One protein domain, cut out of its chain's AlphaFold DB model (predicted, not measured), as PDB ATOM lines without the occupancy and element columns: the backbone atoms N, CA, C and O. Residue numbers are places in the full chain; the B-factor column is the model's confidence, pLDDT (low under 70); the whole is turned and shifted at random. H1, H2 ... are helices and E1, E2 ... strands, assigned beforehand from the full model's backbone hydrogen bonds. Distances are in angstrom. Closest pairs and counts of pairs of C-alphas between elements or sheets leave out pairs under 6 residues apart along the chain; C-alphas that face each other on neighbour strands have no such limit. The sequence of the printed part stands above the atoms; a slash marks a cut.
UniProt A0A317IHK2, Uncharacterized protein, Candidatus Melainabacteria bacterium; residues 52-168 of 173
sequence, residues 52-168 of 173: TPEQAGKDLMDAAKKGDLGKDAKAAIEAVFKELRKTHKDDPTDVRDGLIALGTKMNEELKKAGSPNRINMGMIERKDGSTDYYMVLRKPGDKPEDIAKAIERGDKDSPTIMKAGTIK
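AT A GLANCE: This is residues 52 to 168 of the 173 residues of an uncharacterized protein of Candidatus Melainabacteria bacterium (UniProt A0A317IHK2). A strongly twisted three-stranded antiparallel sheet is covered on one face by a triangle of three helices and on the other by the single short helix H4. H2 and H3 run along the sheet and make a V, meeting near residues 84 and 95, while H1 packs on both helices across its open end. The printed part has 117 residues, with four named helices and three named strands in the order H1 H2 H3 E1 E2 H4 E3; the sheet's order is E1 E2 E3. The class is mixed, helices and strands, and the whole is compact, with a radius of gyration of the C-alphas of 13.3 A and spans of 38 by 31 by 21 A.

HOW THE PARTS SIT: In the sheet, inner strand E2, residues 131 to 138, is antiparallel to edge strands E1, residues 118 to 125, and E3, residues 161 to 167. E1 and E2 form a hairpin, with N 120 and O 136 2.8 A apart, within hydrogen-bond range; N 133 and O 165 of E2 and E3 are also 2.8 A apart. The sheet is only just strongly twisted, its C-alphas lying up to 4.3 A off the best plane. H3, residues 92 to 112, is over E1 and E2 at a height over the sheet of 8.7 A, along the strands; its closest C-alphas to E1 are Ile 100 and Met 121, 5.4 A apart. On the same face, H2, residues 71 to 87, is over E3, with the closest C-alphas, Glu 78 and Ala 164, 4.9 A apart. H2 and H3 form a helical hairpin and touch through residues 81 to 85 and 94 to 99, with a steep tilt of 44 degrees. H1, residues 53 to 66, touches H2 at Ala 56 and Ala 76, the closest C-alphas, 4.3 A apart; their tilt of 36 degrees is only just steep. H1 touches residues 102 to 110 of H3, the closest C-alphas being Met 61 and Met 106, 6.4 A apart. On the opposite face from H2 and H3, H4, residues 144 to 152, is over E2 and slantwise to it at 39 degrees on the local plane; their closest C-alphas, Val 136 and Ile 147, are 7.6 A apart. These are three layers, helices on both faces of a sheet. In H1, H2, H3 and H4 every O i to N i+4 pair is within hydrogen-bond range.

IN THESE COORDINATES: E1 is 23.0 A long, E2 21.5 A and E3 18.1 A, ending at C-alpha 167 (21.111, 2.841, -48.687). H3 is 30.3 A, H2 24.3 A, H4 12.1 A and H1 19.6 A, beginning at C-alpha 53 (4.767, -8.312, -48.600).

THE WHOLE: The C-alphas farthest apart, Gly 114 and Asp 128, are 41.0 A apart. The printed part has no cut and no long link. Mean pLDDT of the printed part is 74.2; 21 residues are under 70, among them 52 to 57 and 152 to 159.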
ATOM      1  N   THR A  52       5.973 -12.560 -50.551       51.81
ATOM      2  CA  THR A  52       5.013 -11.485 -50.795       51.81
ATOM      3  C   THR A  52       5.020 -10.552 -49.582       51.81
ATOM      4  O   THR A  52       5.208 -11.032 -48.463       51.81
ATOM      5  N   PRO A  53       4.817  -9.235 -49.737       52.62
ATOM      6  CA  PRO A  53       4.767  -8.312 -48.600       52.62
ATOM      7  C   PRO A  53       3.725  -8.725 -47.544       52.62
ATOM      8  O   PRO A  53       3.902  -8.439 -46.362       52.62
ATOM      9  N   GLU A  54       2.680  -9.461 -47.935       57.47
ATOM     10  CA  GLU A  54       1.735 -10.104 -47.014       57.47
ATOM     11  C   GLU A  54       2.354 -11.271 -46.229       57.47
ATOM     12  O   GLU A  54       2.168 -11.353 -45.016       57.47
ATOM     13  N   GLN A  55       3.109 -12.158 -46.885       65.25
ATOM     14  CA  GLN A  55       3.815 -13.260 -46.221       65.25
ATOM     15  C   GLN A  55       4.938 -12.734 -45.333       65.25
ATOM     16  O   GLN A  55       4.973 -13.056 -44.155       65.25
ATOM     17  N   ALA A  56       5.763 -11.826 -45.858       63.00
ATOM     18  CA  ALA A  56       6.791 -11.124 -45.109       63.00
ATOM     19  C   ALA A  56       6.196 -10.413 -43.886       63.00
ATOM     20  O   ALA A  56       6.700 -10.568 -42.779       63.00
ATOM     21  N   GLY A  57       5.077  -9.699 -44.051       63.59
ATOM     22  CA  GLY A  57       4.353  -9.079 -42.941       63.59
ATOM     23  C   GLY A  57       3.856 -10.092 -41.905       63.59
ATOM     24  O   GLY A  57       3.929  -9.821 -40.709       63.59
ATOM     25  N   LYS A  58       3.401 -11.272 -42.337       71.56
ATOM     26  CA  LYS A  58       2.943 -12.352 -41.452       71.56
ATOM     27  C   LYS A  58       4.093 -13.037 -40.709       71.56
ATOM     28  O   LYS A  58       3.963 -13.250 -39.508       71.56
ATOM     29  N   ASP A  59       5.200 -13.339 -41.381       72.38
ATOM     30  CA  ASP A  59       6.415 -13.906 -40.780       72.38
ATOM     31  C   ASP A  59       7.022 -12.935 -39.762       72.38
ATOM     32  O   ASP A  59       7.329 -13.311 -38.632       72.38
ATOM     33  N   LEU A  60       7.082 -11.648 -40.117       72.19
ATOM     34  CA  LEU A  60       7.480 -10.582 -39.202       72.19
ATOM     35  C   LEU A  60       6.518 -10.466 -38.008       72.19
ATOM     36  O   LEU A  60       6.954 -10.215 -36.887       72.19
ATOM     37  N   MET A  61       5.210 -10.654 -38.219       73.19
ATOM     38  CA  MET A  61       4.203 -10.590 -37.156       73.19
ATOM     39  C   MET A  61       4.283 -11.807 -36.226       73.19
ATOM     40  O   MET A  61       4.134 -11.649 -35.017       73.19
ATOM     41  N   ASP A  62       4.526 -13.007 -36.753       77.94
ATOM     42  CA  ASP A  62       4.708 -14.230 -35.966       77.94
ATOM     43  C   ASP A  62       5.985 -14.158 -35.114       77.94
ATOM     44  O   ASP A  62       5.940 -14.386 -33.903       77.94
ATOM     45  N   ALA A  63       7.089 -13.712 -35.718       74.25
ATOM     46  CA  ALA A  63       8.346 -13.395 -35.044       74.25
ATOM     47  C   ALA A  63       8.151 -12.357 -33.923       74.25
ATOM     48  O   ALA A  63       8.522 -12.565 -32.762       74.25
ATOM     49  N   ALA A  64       7.457 -11.261 -34.230       73.44
ATOM     50  CA  ALA A  64       7.166 -10.215 -33.261       73.44
ATOM     51  C   ALA A  64       6.221 -10.664 -32.139       73.44
ATOM     52  O   ALA A  64       6.391 -10.242 -30.995       73.44
ATOM     53  N   LYS A  65       5.254 -11.549 -32.412       72.56
ATOM     54  CA  LYS A  65       4.435 -12.191 -31.369       72.56
ATOM     55  C   LYS A  65       5.277 -13.072 -30.456       72.56
ATOM     56  O   LYS A  65       5.099 -13.018 -29.243       72.56
ATOM     57  N   LYS A  66       6.200 -13.847 -31.027       73.88
ATOM     58  CA  LYS A  66       7.113 -14.724 -30.281       73.88
ATOM     59  C   LYS A  66       8.164 -13.958 -29.480       73.88
ATOM     60  O   LYS A  66       8.751 -14.521 -28.562       73.88
ATOM     61  N   GLY A  67       8.368 -12.674 -29.774       68.94
ATOM     62  CA  GLY A  67       9.389 -11.886 -29.094       68.94
ATOM     63  C   GLY A  67      10.790 -12.088 -29.678       68.94
ATOM     64  O   GLY A  67      11.755 -11.770 -28.985       68.94
ATOM     65  N   ASP A  68      10.899 -12.636 -30.890       75.19
ATOM     66  CA  ASP A  68      12.162 -13.020 -31.522       75.19
ATOM     67  C   ASP A  68      12.134 -12.686 -33.019       75.19
ATOM     68  O   ASP A  68      11.385 -13.283 -33.789       75.19
ATOM     69  N   LEU A  69      12.943 -11.711 -33.429       72.62
ATOM     70  CA  LEU A  69      13.223 -11.373 -34.821       72.62
ATOM     71  C   LEU A  69      14.314 -12.317 -35.349       72.62
ATOM     72  O   LEU A  69      15.472 -11.936 -35.517       72.62
ATOM     73  N   GLY A  70      13.933 -13.570 -35.590       69.31
ATOM     74  CA  GLY A  70      14.815 -14.598 -36.138       69.31
ATOM     75  C   GLY A  70      15.200 -14.378 -37.610       69.31
ATOM     76  O   GLY A  70      14.867 -13.379 -38.249       69.31
ATOM     77  N   LYS A  71      15.898 -15.351 -38.205       70.88
ATOM     78  CA  LYS A  71      16.389 -15.260 -39.597       70.88
ATOM     79  C   LYS A  71      15.269 -15.083 -40.633       70.88
ATOM     80  O   LYS A  71      15.486 -14.398 -41.629       70.88
ATOM     81  N   ASP A  72      14.090 -15.649 -40.389       71.94
ATOM     82  CA  ASP A  72      12.930 -15.534 -41.282       71.94
ATOM     83  C   ASP A  72      12.357 -14.110 -41.299       71.94
ATOM     84  O   ASP A  72      12.113 -13.550 -42.369       71.94
ATOM     85  N   ALA A  73      12.266 -13.471 -40.126       73.62
ATOM     86  CA  ALA A  73      11.933 -12.052 -40.007       73.62
ATOM     87  C   ALA A  73      12.940 -11.184 -40.778       73.62
ATOM     88  O   ALA A  73      12.556 -10.245 -41.474       73.62
ATOM     89  N   LYS A  74      14.225 -11.552 -40.737       75.50
ATOM     90  CA  LYS A  74      15.275 -10.867 -41.497       75.50
ATOM     91  C   LYS A  74      15.054 -10.918 -42.993       75.50
ATOM     92  O   LYS A  74      15.018  -9.876 -43.639       75.50
ATOM     93  N   ALA A  75      14.869 -12.118 -43.529       75.44
ATOM     94  CA  ALA A  75      14.637 -12.299 -44.952       75.44
ATOM     95  C   ALA A  75      13.384 -11.539 -45.417       75.44
ATOM     96  O   ALA A  75      13.403 -10.902 -46.470       75.44
ATOM     97  N   ALA A  76      12.326 -11.551 -44.601       76.75
ATOM     98  CA  ALA A  76      11.088 -10.831 -44.857       76.75
ATOM     99  C   ALA A  76      11.285  -9.305 -44.913       76.75
ATOM    100  O   ALA A  76      10.875  -8.671 -45.888       76.75
ATOM    101  N   ILE A  77      11.937  -8.702 -43.912       78.25
ATOM    102  CA  ILE A  77      12.144  -7.247 -43.905       78.25
ATOM    103  C   ILE A  77      13.166  -6.792 -44.951       78.25
ATOM    104  O   ILE A  77      12.974  -5.740 -45.554       78.25
ATOM    105  N   GLU A  78      14.207  -7.586 -45.230       82.44
ATOM    106  CA  GLU A  78      15.173  -7.305 -46.302       82.44
ATOM    107  C   GLU A  78      14.498  -7.326 -47.682       82.44
ATOM    108  O   GLU A  78      14.800  -6.485 -48.533       82.44
ATOM    109  N   ALA A  79      13.556  -8.251 -47.907       80.75
ATOM    110  CA  ALA A  79      12.781  -8.313 -49.143       80.75
ATOM    111  C   ALA A  79      11.906  -7.064 -49.325       80.75
ATOM    112  O   ALA A  79      11.985  -6.411 -50.367       80.75
ATOM    113  N   VAL A  80      11.147  -6.678 -48.292       79.19
ATOM    114  CA  VAL A  80      10.338  -5.446 -48.321       79.19
ATOM    115  C   VAL A  80      11.223  -4.222 -48.539       79.19
ATOM    116  O   VAL A  80      10.922  -3.379 -49.380       79.19
ATOM    117  N   PHE A  81      12.342  -4.128 -47.822       82.62
ATOM    118  CA  PHE A  81      13.280  -3.020 -47.958       82.62
ATOM    119  C   PHE A  81      13.834  -2.898 -49.381       82.62
ATOM    120  O   PHE A  81      13.939  -1.798 -49.923       82.62
ATOM    121  N   LYS A  82      14.172  -4.025 -50.013       81.69
ATOM    122  CA  LYS A  82      14.658  -4.055 -51.393       81.69
ATOM    123  C   LYS A  82      13.596  -3.572 -52.386       81.69
ATOM    124  O   LYS A  82      13.928  -2.801 -53.287       81.69
ATOM    125  N   GLU A  83      12.343  -3.976 -52.202       78.81
ATOM    126  CA  GLU A  83      11.222  -3.513 -53.026       78.81
ATOM    127  C   GLU A  83      10.936  -2.022 -52.822       78.81
ATOM    128  O   GLU A  83      10.756  -1.293 -53.799       78.81
ATOM    129  N   LEU A  84      10.997  -1.527 -51.582       76.88
ATOM    130  CA  LEU A  84      10.882  -0.096 -51.293       76.88
ATOM    131  C   LEU A  84      12.013   0.693 -51.960       76.88
ATOM    132  O   LEU A  84      11.750   1.693 -52.622       76.88
ATOM    133  N   ARG A  85      13.264   0.225 -51.874       79.31
ATOM    134  CA  ARG A  85      14.398   0.861 -52.568       79.31
ATOM    135  C   ARG A  85      14.182   0.936 -54.074       79.31
ATOM    136  O   ARG A  85      14.448   1.973 -54.675       79.31
ATOM    137  N   LYS A  86      13.692  -0.144 -54.680       76.62
ATOM    138  CA  LYS A  86      13.405  -0.207 -56.117       76.62
ATOM    139  C   LYS A  86      12.270   0.744 -56.507       76.62
ATOM    140  O   LYS A  86      12.397   1.466 -57.492       76.62
ATOM    141  N   THR A  87      11.203   0.775 -55.713       73.62
ATOM    142  CA  THR A  87      10.015   1.617 -55.930       73.62
ATOM    143  C   THR A  87      10.346   3.101 -55.791       73.62
ATOM    144  O   THR A  87       9.995   3.902 -56.656       73.62
ATOM    145  N   HIS A  88      11.096   3.462 -54.753       75.25
ATOM    146  CA  HIS A  88      11.423   4.846 -54.411       75.25
ATOM    147  C   HIS A  88      12.803   5.293 -54.919       75.25
ATOM    148  O   HIS A  88      13.321   6.323 -54.503       75.25
ATOM    149  N   LYS A  89      13.414   4.536 -55.842       75.69
ATOM    150  CA  LYS A  89      14.704   4.857 -56.487       75.69
ATOM    151  C   LYS A  89      15.830   5.193 -55.501       75.69
ATOM    152  O   LYS A  89      16.613   6.116 -55.749       75.69
ATOM    153  N   ASP A  90      15.926   4.424 -54.420       71.75
ATOM    154  CA  ASP A  90      16.884   4.616 -53.327       71.75
ATOM    155  C   ASP A  90      16.725   5.945 -52.566       71.75
ATOM    156  O   ASP A  90      17.687   6.399 -51.949       71.75
ATOM    157  N   ASP A  91      15.543   6.575 -52.594       78.06
ATOM    158  CA  ASP A  91      15.283   7.725 -51.727       78.06
ATOM    159  C   ASP A  91      15.193   7.274 -50.261       78.06
ATOM    160  O   ASP A  91      14.348   6.441 -49.908       78.06
ATOM    161  N   PRO A  92      16.064   7.788 -49.379       74.00
ATOM    162  CA  PRO A  92      16.112   7.309 -48.017       74.00
ATOM    163  C   PRO A  92      14.889   7.702 -47.179       74.00
ATOM    164  O   PRO A  92      14.544   6.986 -46.232       74.00
ATOM    165  N   THR A  93      14.225   8.806 -47.514       76.31
ATOM    166  CA  THR A  93      13.059   9.309 -46.783       76.31
ATOM    167  C   THR A  93      11.825   8.495 -47.133       76.31
ATOM    168  O   THR A  93      11.124   8.036 -46.235       76.31
ATOM    169  N   ASP A  94      11.595   8.241 -48.417       78.62
ATOM    170  CA  ASP A  94      10.468   7.422 -48.861       78.62
ATOM    171  C   ASP A  94      10.605   5.957 -48.417       78.62
ATOM    172  O   ASP A  94       9.647   5.343 -47.945       78.62
ATOM    173  N   VAL A  95      11.814   5.389 -48.500       78.88
ATOM    174  CA  VAL A  95      12.066   4.022 -48.014       78.88
ATOM    175  C   VAL A  95      11.845   3.933 -46.502       78.88
ATOM    176  O   VAL A  95      11.295   2.942 -46.017       78.88
ATOM    177  N   ARG A  96      12.226   4.974 -45.746       76.69
ATOM    178  CA  ARG A  96      11.909   5.081 -44.315       76.69
ATOM    179  C   ARG A  96      10.397   5.094 -44.097       76.69
ATOM    180  O   ARG A  96       9.925   4.364 -43.230       76.69
ATOM    181  N   ASP A  97       9.660   5.911 -44.842       77.38
ATOM    182  CA  ASP A  97       8.214   6.067 -44.669       77.38
ATOM    183  C   ASP A  97       7.470   4.754 -44.951       77.38
ATOM    184  O   ASP A  97       6.681   4.297 -44.124       77.38
ATOM    185  N   GLY A  98       7.835   4.051 -46.030       76.81
ATOM    186  CA  GLY A  98       7.294   2.727 -46.345       76.81
ATOM    187  C   GLY A  98       7.561   1.683 -45.252       76.81
ATOM    188  O   GLY A  98       6.678   0.890 -44.911       76.81
ATOM    189  N   LEU A  99       8.750   1.709 -44.641       79.69
ATOM    190  CA  LEU A  99       9.078   0.854 -43.496       79.69
ATOM    191  C   LEU A  99       8.267   1.232 -42.246       79.69
ATOM    192  O   LEU A  99       7.717   0.355 -41.576       79.69
ATOM    193  N   ILE A 100       8.137   2.523 -41.932       76.06
ATOM    194  CA  ILE A 100       7.331   2.999 -40.795       76.06
ATOM    195  C   ILE A 100       5.857   2.624 -40.977       76.06
ATOM    196  O   ILE A 100       5.223   2.156 -40.027       76.06
ATOM    197  N   ALA A 101       5.316   2.765 -42.187       75.25
ATOM    198  CA  ALA A 101       3.950   2.379 -42.515       75.25
ATOM    199  C   ALA A 101       3.727   0.872 -42.302       75.25
ATOM    200  O   ALA A 101       2.745   0.475 -41.667       75.25
ATOM    201  N   LEU A 102       4.673   0.032 -42.746       77.31
ATOM    202  CA  LEU A 102       4.637  -1.405 -42.472       77.31
ATOM    203  C   LEU A 102       4.665  -1.680 -40.961       77.31
ATOM    204  O   LEU A 102       3.814  -2.411 -40.459       77.31
ATOM    205  N   GLY A 103       5.589  -1.063 -40.220       77.19
ATOM    206  CA  GLY A 103       5.724  -1.257 -38.772       77.19
ATOM    207  C   GLY A 103       4.475  -0.826 -38.003       77.19
ATOM    208  O   GLY A 103       4.054  -1.493 -37.061       77.19
ATOM    209  N   THR A 104       3.823   0.243 -38.459       77.12
ATOM    210  CA  THR A 104       2.561   0.743 -37.899       77.12
ATOM    211  C   THR A 104       1.431  -0.259 -38.109       77.12
ATOM    212  O   THR A 104       0.765  -0.637 -37.147       77.12
ATOM    213  N   LYS A 105       1.260  -0.762 -39.338       75.81
ATOM    214  CA  LYS A 105       0.249  -1.783 -39.647       75.81
ATOM    215  C   LYS A 105       0.471  -3.054 -38.826       75.81
ATOM    216  O   LYS A 105      -0.470  -3.628 -38.285       75.81
ATOM    217  N   MET A 106       1.728  -3.461 -38.679       77.94
ATOM    218  CA  MET A 106       2.098  -4.590 -37.836       77.94
ATOM    219  C   MET A 106       1.787  -4.350 -36.355       77.94
ATOM    220  O   MET A 106       1.305  -5.259 -35.688       77.94
ATOM    221  N   ASN A 107       2.015  -3.141 -35.838       79.06
ATOM    222  CA  ASN A 107       1.648  -2.777 -34.470       79.06
ATOM    223  C   ASN A 107       0.143  -2.843 -34.227       79.06
ATOM    224  O   ASN A 107      -0.280  -3.318 -33.174       79.06
ATOM    225  N   GLU A 108      -0.672  -2.390 -35.179       78.69
ATOM    226  CA  GLU A 108      -2.127  -2.515 -35.073       78.69
ATOM    227  C   GLU A 108      -2.557  -3.983 -35.013       78.69
ATOM    228  O   GLU A 108      -3.376  -4.361 -34.175       78.69
ATOM    229  N   GLU A 109      -1.963  -4.829 -35.849       76.69
ATOM    230  CA  GLU A 109      -2.231  -6.267 -35.879       76.69
ATOM    231  C   GLU A 109      -1.734  -6.979 -34.604       76.69
ATOM    232  O   GLU A 109      -2.440  -7.824 -34.047       76.69
ATOM    233  N   LEU A 110      -0.563  -6.607 -34.077       76.56
ATOM    234  CA  LEU A 110      -0.049  -7.088 -32.788       76.56
ATOM    235  C   LEU A 110      -0.978  -6.693 -31.635       76.56
ATOM    236  O   LEU A 110      -1.295  -7.538 -30.795       76.56
ATOM    237  N   LYS A 111      -1.475  -5.449 -31.640       77.12
ATOM    238  CA  LYS A 111      -2.441  -4.941 -30.659       77.12
ATOM    239  C   LYS A 111      -3.763  -5.709 -30.726       77.12
ATOM    240  O   LYS A 111      -4.262  -6.128 -29.686       77.12
ATOM    241  N   LYS A 112      -4.305  -5.955 -31.926       76.50
ATOM    242  CA  LYS A 112      -5.517  -6.781 -32.117       76.50
ATOM    243  C   LYS A 112      -5.319  -8.217 -31.639       76.50
ATOM    244  O   LYS A 112      -6.246  -8.818 -31.108       76.50
ATOM    245  N   ALA A 113      -4.117  -8.757 -31.807       73.56
ATOM    246  CA  ALA A 113      -3.769 -10.093 -31.346       73.56
ATOM    247  C   ALA A 113      -3.475 -10.182 -29.835       73.56
ATOM    248  O   ALA A 113      -3.129 -11.263 -29.364       73.56
ATOM    249  N   GLY A 114      -3.570  -9.077 -29.083       75.12
ATOM    250  CA  GLY A 114      -3.271  -9.044 -27.649       75.12
ATOM    251  C   GLY A 114      -1.782  -9.186 -27.316       75.12
ATOM    252  O   GLY A 114      -1.440  -9.484 -26.175       75.12
ATOM    253  N   SER A 115      -0.889  -8.989 -28.293       74.50
ATOM    254  CA  SER A 115       0.550  -9.014 -28.046       74.50
ATOM    255  C   SER A 115       0.973  -7.729 -27.331       74.50
ATOM    256  O   SER A 115       0.639  -6.636 -27.796       74.50
ATOM    257  N   PRO A 116       1.738  -7.816 -26.231       74.00
ATOM    258  CA  PRO A 116       2.275  -6.634 -25.569       74.00
ATOM    259  C   PRO A 116       3.506  -6.062 -26.295       74.00
ATOM    260  O   PRO A 116       4.012  -5.007 -25.908       74.00
ATOM    261  N   ASN A 117       4.000  -6.746 -27.332       80.25
ATOM    262  CA  ASN A 117       5.171  -6.333 -28.095       80.25
ATOM    263  C   ASN A 117       4.803  -5.261 -29.130       80.25
ATOM    264  O   ASN A 117       3.716  -5.286 -29.710       80.25
ATOM    265  N   ARG A 118       5.737  -4.347 -29.405       75.88
ATOM    266  CA  ARG A 118       5.625  -3.335 -30.462       75.88
ATOM    267  C   ARG A 118       6.831  -3.378 -31.381       75.88
ATOM    268  O   ARG A 118       7.947  -3.552 -30.921       75.88
ATOM    269  N   ILE A 119       6.620  -3.158 -32.664       77.94
ATOM    270  CA  ILE A 119       7.676  -2.987 -33.651       77.94
ATOM    271  C   ILE A 119       7.875  -1.498 -33.906       77.94
ATOM    272  O   ILE A 119       6.936  -0.792 -34.258       77.94
ATOM    273  N   ASN A 120       9.108  -1.029 -33.782       74.19
ATOM    274  CA  ASN A 120       9.535   0.274 -34.262       74.19
ATOM    275  C   ASN A 120      10.469   0.067 -35.446       74.19
ATOM    276  O   ASN A 120      11.381  -0.755 -35.391       74.19
ATOM    277  N   MET A 121      10.245   0.806 -36.522       78.50
ATOM    278  CA  MET A 121      11.164   0.833 -37.654       78.50
ATOM    279  C   MET A 121      11.897   2.153 -37.661       78.50
ATOM    280  O   MET A 121      11.344   3.172 -37.250       78.50
ATOM    281  N   GLY A 122      13.123   2.147 -38.162       73.50
ATOM    282  CA  GLY A 122      13.858   3.374 -38.286       73.50
ATOM    283  C   GLY A 122      15.135   3.344 -39.072       73.50
ATOM    284  O   GLY A 122      15.446   2.357 -39.727       73.50
ATOM    285  N   MET A 123      15.843   4.470 -39.039       79.94
ATOM    286  CA  MET A 123      17.045   4.686 -39.825       79.94
ATOM    287  C   MET A 123      18.137   5.364 -39.009       79.94
ATOM    288  O   MET A 123      17.843   6.138 -38.102       79.94
ATOM    289  N   ILE A 124      19.387   5.089 -39.358       75.00
ATOM    290  CA  ILE A 124      20.580   5.717 -38.804       75.00
ATOM    291  C   ILE A 124      21.449   6.141 -39.972       75.00
ATOM    292  O   ILE A 124      21.933   5.301 -40.730       75.00
ATOM    293  N   GLU A 125      21.679   7.440 -40.088       76.31
ATOM    294  CA  GLU A 125      22.676   7.976 -41.005       76.31
ATOM    295  C   GLU A 125      24.076   7.781 -40.417       76.31
ATOM    296  O   GLU A 125      24.386   8.183 -39.294       76.31
ATOM    297  N   ARG A 126      24.930   7.117 -41.185       77.75
ATOM    298  CA  ARG A 126      26.330   6.865 -40.879       77.75
ATOM    299  C   ARG A 126      27.190   8.052 -41.301       77.75
ATOM    300  O   ARG A 126      26.840   8.839 -42.177       77.75
ATOM    301  N   LYS A 127      28.393   8.121 -40.725       73.50
ATOM    302  CA  LYS A 127      29.395   9.159 -41.028       73.50
ATOM    303  C   LYS A 127      29.878   9.125 -42.486       73.50
ATOM    304  O   LYS A 127      30.307  10.158 -42.983       73.50
ATOM    305  N   ASP A 128      29.784   7.983 -43.171       74.56
ATOM    306  CA  ASP A 128      30.073   7.854 -44.608       74.56
ATOM    307  C   ASP A 128      28.914   8.310 -45.520       74.56
ATOM    308  O   ASP A 128      29.029   8.229 -46.740       74.56
ATOM    309  N   GLY A 129      27.807   8.797 -44.946       72.69
ATOM    310  CA  GLY A 129      26.613   9.228 -45.675       72.69
ATOM    311  C   GLY A 129      25.664   8.091 -46.054       72.69
ATOM    312  O   GLY A 129      24.703   8.328 -46.780       72.69
ATOM    313  N   SER A 130      25.923   6.857 -45.603       81.19
ATOM    314  CA  SER A 130      24.995   5.739 -45.780       81.19
ATOM    315  C   SER A 130      23.904   5.731 -44.719       81.19
ATOM    316  O   SER A 130      24.142   6.030 -43.556       81.19
ATOM    317  N   THR A 131      22.695   5.356 -45.112       81.38
ATOM    318  CA  THR A 131      21.540   5.259 -44.225       81.38
ATOM    319  C   THR A 131      21.251   3.792 -43.964       81.38
ATOM    320  O   THR A 131      20.853   3.049 -44.863       81.38
ATOM    321  N   ASP A 132      21.477   3.356 -42.732       82.94
ATOM    322  CA  ASP A 132      21.147   2.014 -42.278       82.94
ATOM    323  C   ASP A 132      19.722   1.978 -41.735       82.94
ATOM    324  O   ASP A 132      19.362   2.798 -40.899       82.94
ATOM    325  N   TYR A 133      18.936   0.994 -42.153       82.44
ATOM    326  CA  TYR A 133      17.552   0.819 -41.728       82.44
ATOM    327  C   TYR A 133      17.447  -0.343 -40.762       82.44
ATOM    328  O   TYR A 133      17.991  -1.420 -41.019       82.44
ATOM    329  N   TYR A 134      16.724  -0.131 -39.671       80.94
ATOM    330  CA  TYR A 134      16.568  -1.090 -38.593       80.94
ATOM    331  C   TYR A 134      15.101  -1.309 -38.262       80.94
ATOM    332  O   TYR A 134      14.289  -0.388 -38.280       80.94
ATOM    333  N   MET A 135      14.788  -2.544 -37.911       81.62
ATOM    334  CA  MET A 135      13.568  -2.939 -37.242       81.62
ATOM    335  C   MET A 135      13.910  -3.310 -35.804       81.62
ATOM    336  O   MET A 135      14.886  -4.008 -35.542       81.62
ATOM    337  N   VAL A 136      13.081  -2.849 -34.881       81.94
ATOM    338  CA  VAL A 136      13.224  -3.069 -33.451       81.94
ATOM    339  C   VAL A 136      11.925  -3.633 -32.907       81.94
ATOM    340  O   VAL A 136      10.885  -2.989 -32.985       81.94
ATOM    341  N   LEU A 137      11.986  -4.799 -32.286       81.44
ATOM    342  CA  LEU A 137      10.921  -5.367 -31.483       81.44
ATOM    343  C   LEU A 137      11.073  -4.923 -30.029       81.44
ATOM    344  O   LEU A 137      11.883  -5.445 -29.272       81.44
ATOM    345  N   ARG A 138      10.255  -3.963 -29.624       77.19
ATOM    346  CA  ARG A 138      10.152  -3.482 -28.255       77.19
ATOM    347  C   ARG A 138       9.222  -4.386 -27.447       77.19
ATOM    348  O   ARG A 138       8.021  -4.445 -27.721       77.19
ATOM    349  N   LYS A 139       9.759  -5.052 -26.428       77.06
ATOM    350  CA  LYS A 139       8.952  -5.796 -25.454       77.06
ATOM    351  C   LYS A 139       8.416  -4.845 -24.377       77.06
ATOM    352  O   LYS A 139       8.980  -3.767 -24.157       77.06
ATOM    353  N   PRO A 140       7.321  -5.196 -23.686       68.00
ATOM    354  CA  PRO A 140       6.897  -4.457 -22.500       68.00
ATOM    355  C   PRO A 140       8.037  -4.439 -21.467       68.00
ATOM    356  O   PRO A 140       8.475  -5.487 -21.005       68.00
ATOM    357  N   GLY A 141       8.530  -3.246 -21.123       68.44
ATOM    358  CA  GLY A 141       9.668  -3.058 -20.211       68.44
ATOM    359  C   GLY A 141      10.990  -2.677 -20.888       68.44
ATOM    360  O   GLY A 141      11.882  -2.188 -20.199       68.44
ATOM    361  N   ASP A 142      11.102  -2.799 -22.219       70.88
ATOM    362  CA  ASP A 142      12.276  -2.317 -22.956       70.88
ATOM    363  C   ASP A 142      12.355  -0.787 -22.934       70.88
ATOM    364  O   ASP A 142      11.437  -0.062 -23.372       70.88
ATOM    365  N   LYS A 143      13.493  -0.288 -22.451       69.88
ATOM    366  CA  LYS A 143      13.809   1.133 -22.493       69.88
ATOM    367  C   LYS A 143      14.345   1.497 -23.875       69.88
ATOM    368  O   LYS A 143      15.143   0.762 -24.454       69.88
ATOM    369  N   PRO A 144      13.946   2.658 -24.405       65.81
ATOM    370  CA  PRO A 144      14.432   3.105 -25.702       65.81
ATOM    371  C   PRO A 144      15.951   3.325 -25.716       65.81
ATOM    372  O   PRO A 144      16.603   3.070 -26.716       65.81
ATOM    373  N   GLU A 145      16.539   3.723 -24.594       71.50
ATOM    374  CA  GLU A 145      17.983   3.947 -24.477       71.50
ATOM    375  C   GLU A 145      18.799   2.656 -24.653       71.50
ATOM    376  O   GLU A 145      19.843   2.669 -25.301       71.50
ATOM    377  N   ASP A 146      18.315   1.531 -24.117       73.81
ATOM    378  CA  ASP A 146      18.956   0.219 -24.262       73.81
ATOM    379  C   ASP A 146      18.879  -0.283 -25.710       73.81
ATOM    380  O   ASP A 146      19.863  -0.785 -26.253       73.81
ATOM    381  N   ILE A 147      17.746  -0.040 -26.375       70.88
ATOM    382  CA  ILE A 147      17.568  -0.303 -27.807       70.88
ATOM    383  C   ILE A 147      18.534   0.546 -28.640       70.88
ATOM    384  O   ILE A 147      19.227   0.013 -29.504       70.88
ATOM    385  N   ALA A 148      18.600   1.859 -28.387       69.31
ATOM    386  CA  ALA A 148      19.504   2.763 -29.095       69.31
ATOM    387  C   ALA A 148      20.958   2.301 -28.943       69.31
ATOM    388  O   ALA A 148      21.665   2.172 -29.941       69.31
ATOM    389  N   LYS A 149      21.369   1.949 -27.717       71.12
ATOM    390  CA  LYS A 149      22.701   1.404 -27.426       71.12
ATOM    391  C   LYS A 149      22.980   0.089 -28.143       71.12
ATOM    392  O   LYS A 149      24.095  -0.102 -28.614       71.12
ATOM    393  N   ALA A 150      22.014  -0.822 -28.226       71.44
ATOM    394  CA  ALA A 150      22.194  -2.094 -28.920       71.44
ATOM    395  C   ALA A 150      22.329  -1.902 -30.442       71.44
ATOM    396  O   ALA A 150      23.193  -2.520 -31.067       71.44
ATOM    397  N   ILE A 151      21.577  -0.968 -31.037       71.50
ATOM    398  CA  ILE A 151      21.780  -0.603 -32.446       71.50
ATOM    399  C   ILE A 151      23.154   0.063 -32.648       71.50
ATOM    400  O   ILE A 151      23.865  -0.258 -33.601       71.50
ATOM    401  N   GLU A 152      23.559   0.952 -31.738       68.94
ATOM    402  CA  GLU A 152      24.839   1.668 -31.796       68.94
ATOM    403  C   GLU A 152      26.045   0.732 -31.664       68.94
ATOM    404  O   GLU A 152      27.016   0.836 -32.416       68.94
ATOM    405  N   ARG A 153      25.945  -0.251 -30.763       68.44
ATOM    406  CA  ARG A 153      26.918  -1.339 -30.611       68.44
ATOM    407  C   ARG A 153      26.985  -2.248 -31.837       68.44
ATOM    408  O   ARG A 153      27.913  -3.046 -31.943       68.44
ATOM    409  N   GLY A 154      26.038  -2.117 -32.771       58.94
ATOM    410  CA  GLY A 154      25.917  -2.997 -33.922       58.94
ATOM    411  C   GLY A 154      25.672  -4.428 -33.472       58.94
ATOM    412  O   GLY A 154      26.260  -5.341 -34.046       58.94
ATOM    413  N   ASP A 155      24.872  -4.604 -32.421       60.09
ATOM    414  CA  ASP A 155      24.601  -5.889 -31.796       60.09
ATOM    415  C   ASP A 155      23.844  -6.775 -32.800       60.09
ATOM    416  O   ASP A 155      22.634  -6.667 -32.993       60.09
ATOM    417  N   LYS A 156      24.602  -7.586 -33.552       53.81
ATOM    418  CA  LYS A 156      24.093  -8.428 -34.653       53.81
ATOM    419  C   LYS A 156      23.297  -9.636 -34.156       53.81
ATOM    420  O   LYS A 156      22.696 -10.318 -34.981       53.81
ATOM    421  N   ASP A 157      23.341  -9.890 -32.851       54.25
ATOM    422  CA  ASP A 157      22.767 -11.059 -32.184       54.25
ATOM    423  C   ASP A 157      21.563 -10.698 -31.303       54.25
ATOM    424  O   ASP A 157      20.992 -11.566 -30.651       54.25
ATOM    425  N   SER A 158      21.145  -9.426 -31.280       62.81
ATOM    426  CA  SER A 158      19.974  -9.029 -30.507       62.81
ATOM    427  C   SER A 158      18.701  -9.581 -31.163       62.81
ATOM    428  O   SER A 158      18.319  -9.114 -32.237       62.81
ATOM    429  N   PRO A 159      17.970 -10.504 -30.508       65.19
ATOM    430  CA  PRO A 159      16.733 -11.082 -31.044       65.19
ATOM    431  C   PRO A 159      15.610 -10.045 -31.170       65.19
ATOM    432  O   PRO A 159      14.526 -10.330 -31.662       65.19
ATOM    433  N   THR A 160      15.836  -8.823 -30.693       74.62
ATOM    434  CA  THR A 160      14.900  -7.707 -30.748       74.62
ATOM    435  C   THR A 160      15.312  -6.623 -31.735       74.62
ATOM    436  O   THR A 160      14.532  -5.703 -31.946       74.62
ATOM    437  N   ILE A 161      16.496  -6.678 -32.355       78.94
ATOM    438  CA  ILE A 161      16.993  -5.611 -33.237       78.94
ATOM    439  C   ILE A 161      17.586  -6.220 -34.494       78.94
ATOM    440  O   ILE A 161      18.427  -7.108 -34.459       78.94
ATOM    441  N   MET A 162      17.181  -5.681 -35.634       79.56
ATOM    442  CA  MET A 162      17.513  -6.246 -36.924       79.56
ATOM    443  C   MET A 162      17.760  -5.164 -37.950       79.56
ATOM    444  O   MET A 162      16.954  -4.257 -38.121       79.56
ATOM    445  N   LYS A 163      18.849  -5.295 -38.702       83.75
ATOM    446  CA  LYS A 163      19.096  -4.441 -39.858       83.75
ATOM    447  C   LYS A 163      18.273  -4.926 -41.051       83.75
ATOM    448  O   LYS A 163      18.494  -6.034 -41.530       83.75
ATOM    449  N   ALA A 164      17.371  -4.073 -41.525       75.25
ATOM    450  CA  ALA A 164      16.593  -4.260 -42.747       75.25
ATOM    451  C   ALA A 164      17.432  -4.012 -44.009       75.25
ATOM    452  O   ALA A 164      17.191  -4.610 -45.051       75.25
ATOM    453  N   GLY A 165      18.439  -3.141 -43.919       80.31
ATOM    454  CA  GLY A 165      19.406  -2.937 -44.989       80.31
ATOM    455  C   GLY A 165      20.121  -1.596 -44.902       80.31
ATOM    456  O   GLY A 165      20.113  -0.939 -43.863       80.31
ATOM    457  N   THR A 166      20.778  -1.212 -45.994       84.69
ATOM    458  CA  THR A 166      21.503   0.061 -46.123       84.69
ATOM    459  C   THR A 166      21.221   0.689 -47.475       84.69
ATOM    460  O   THR A 166      21.253  -0.007 -48.495       84.69
ATOM    461  N   ILE A 167      21.025   2.003 -47.490       81.69
ATOM    462  CA  ILE A 167      21.111   2.841 -48.687       81.69
ATOM    463  C   ILE A 167      22.443   3.580 -48.629       81.69
ATOM    464  O   ILE A 167      22.760   4.221 -47.635       81.69
ATOM    465  N   LYS A 168      23.258   3.452 -49.674       77.62
ATOM    466  CA  LYS A 168      24.504   4.218 -49.799       77.62
ATOM    467  C   LYS A 168      24.207   5.547 -50.493       77.62
ATOM    468  O   LYS A 168      23.324   5.564 -51.354       77.62
TER     469      LYS A 168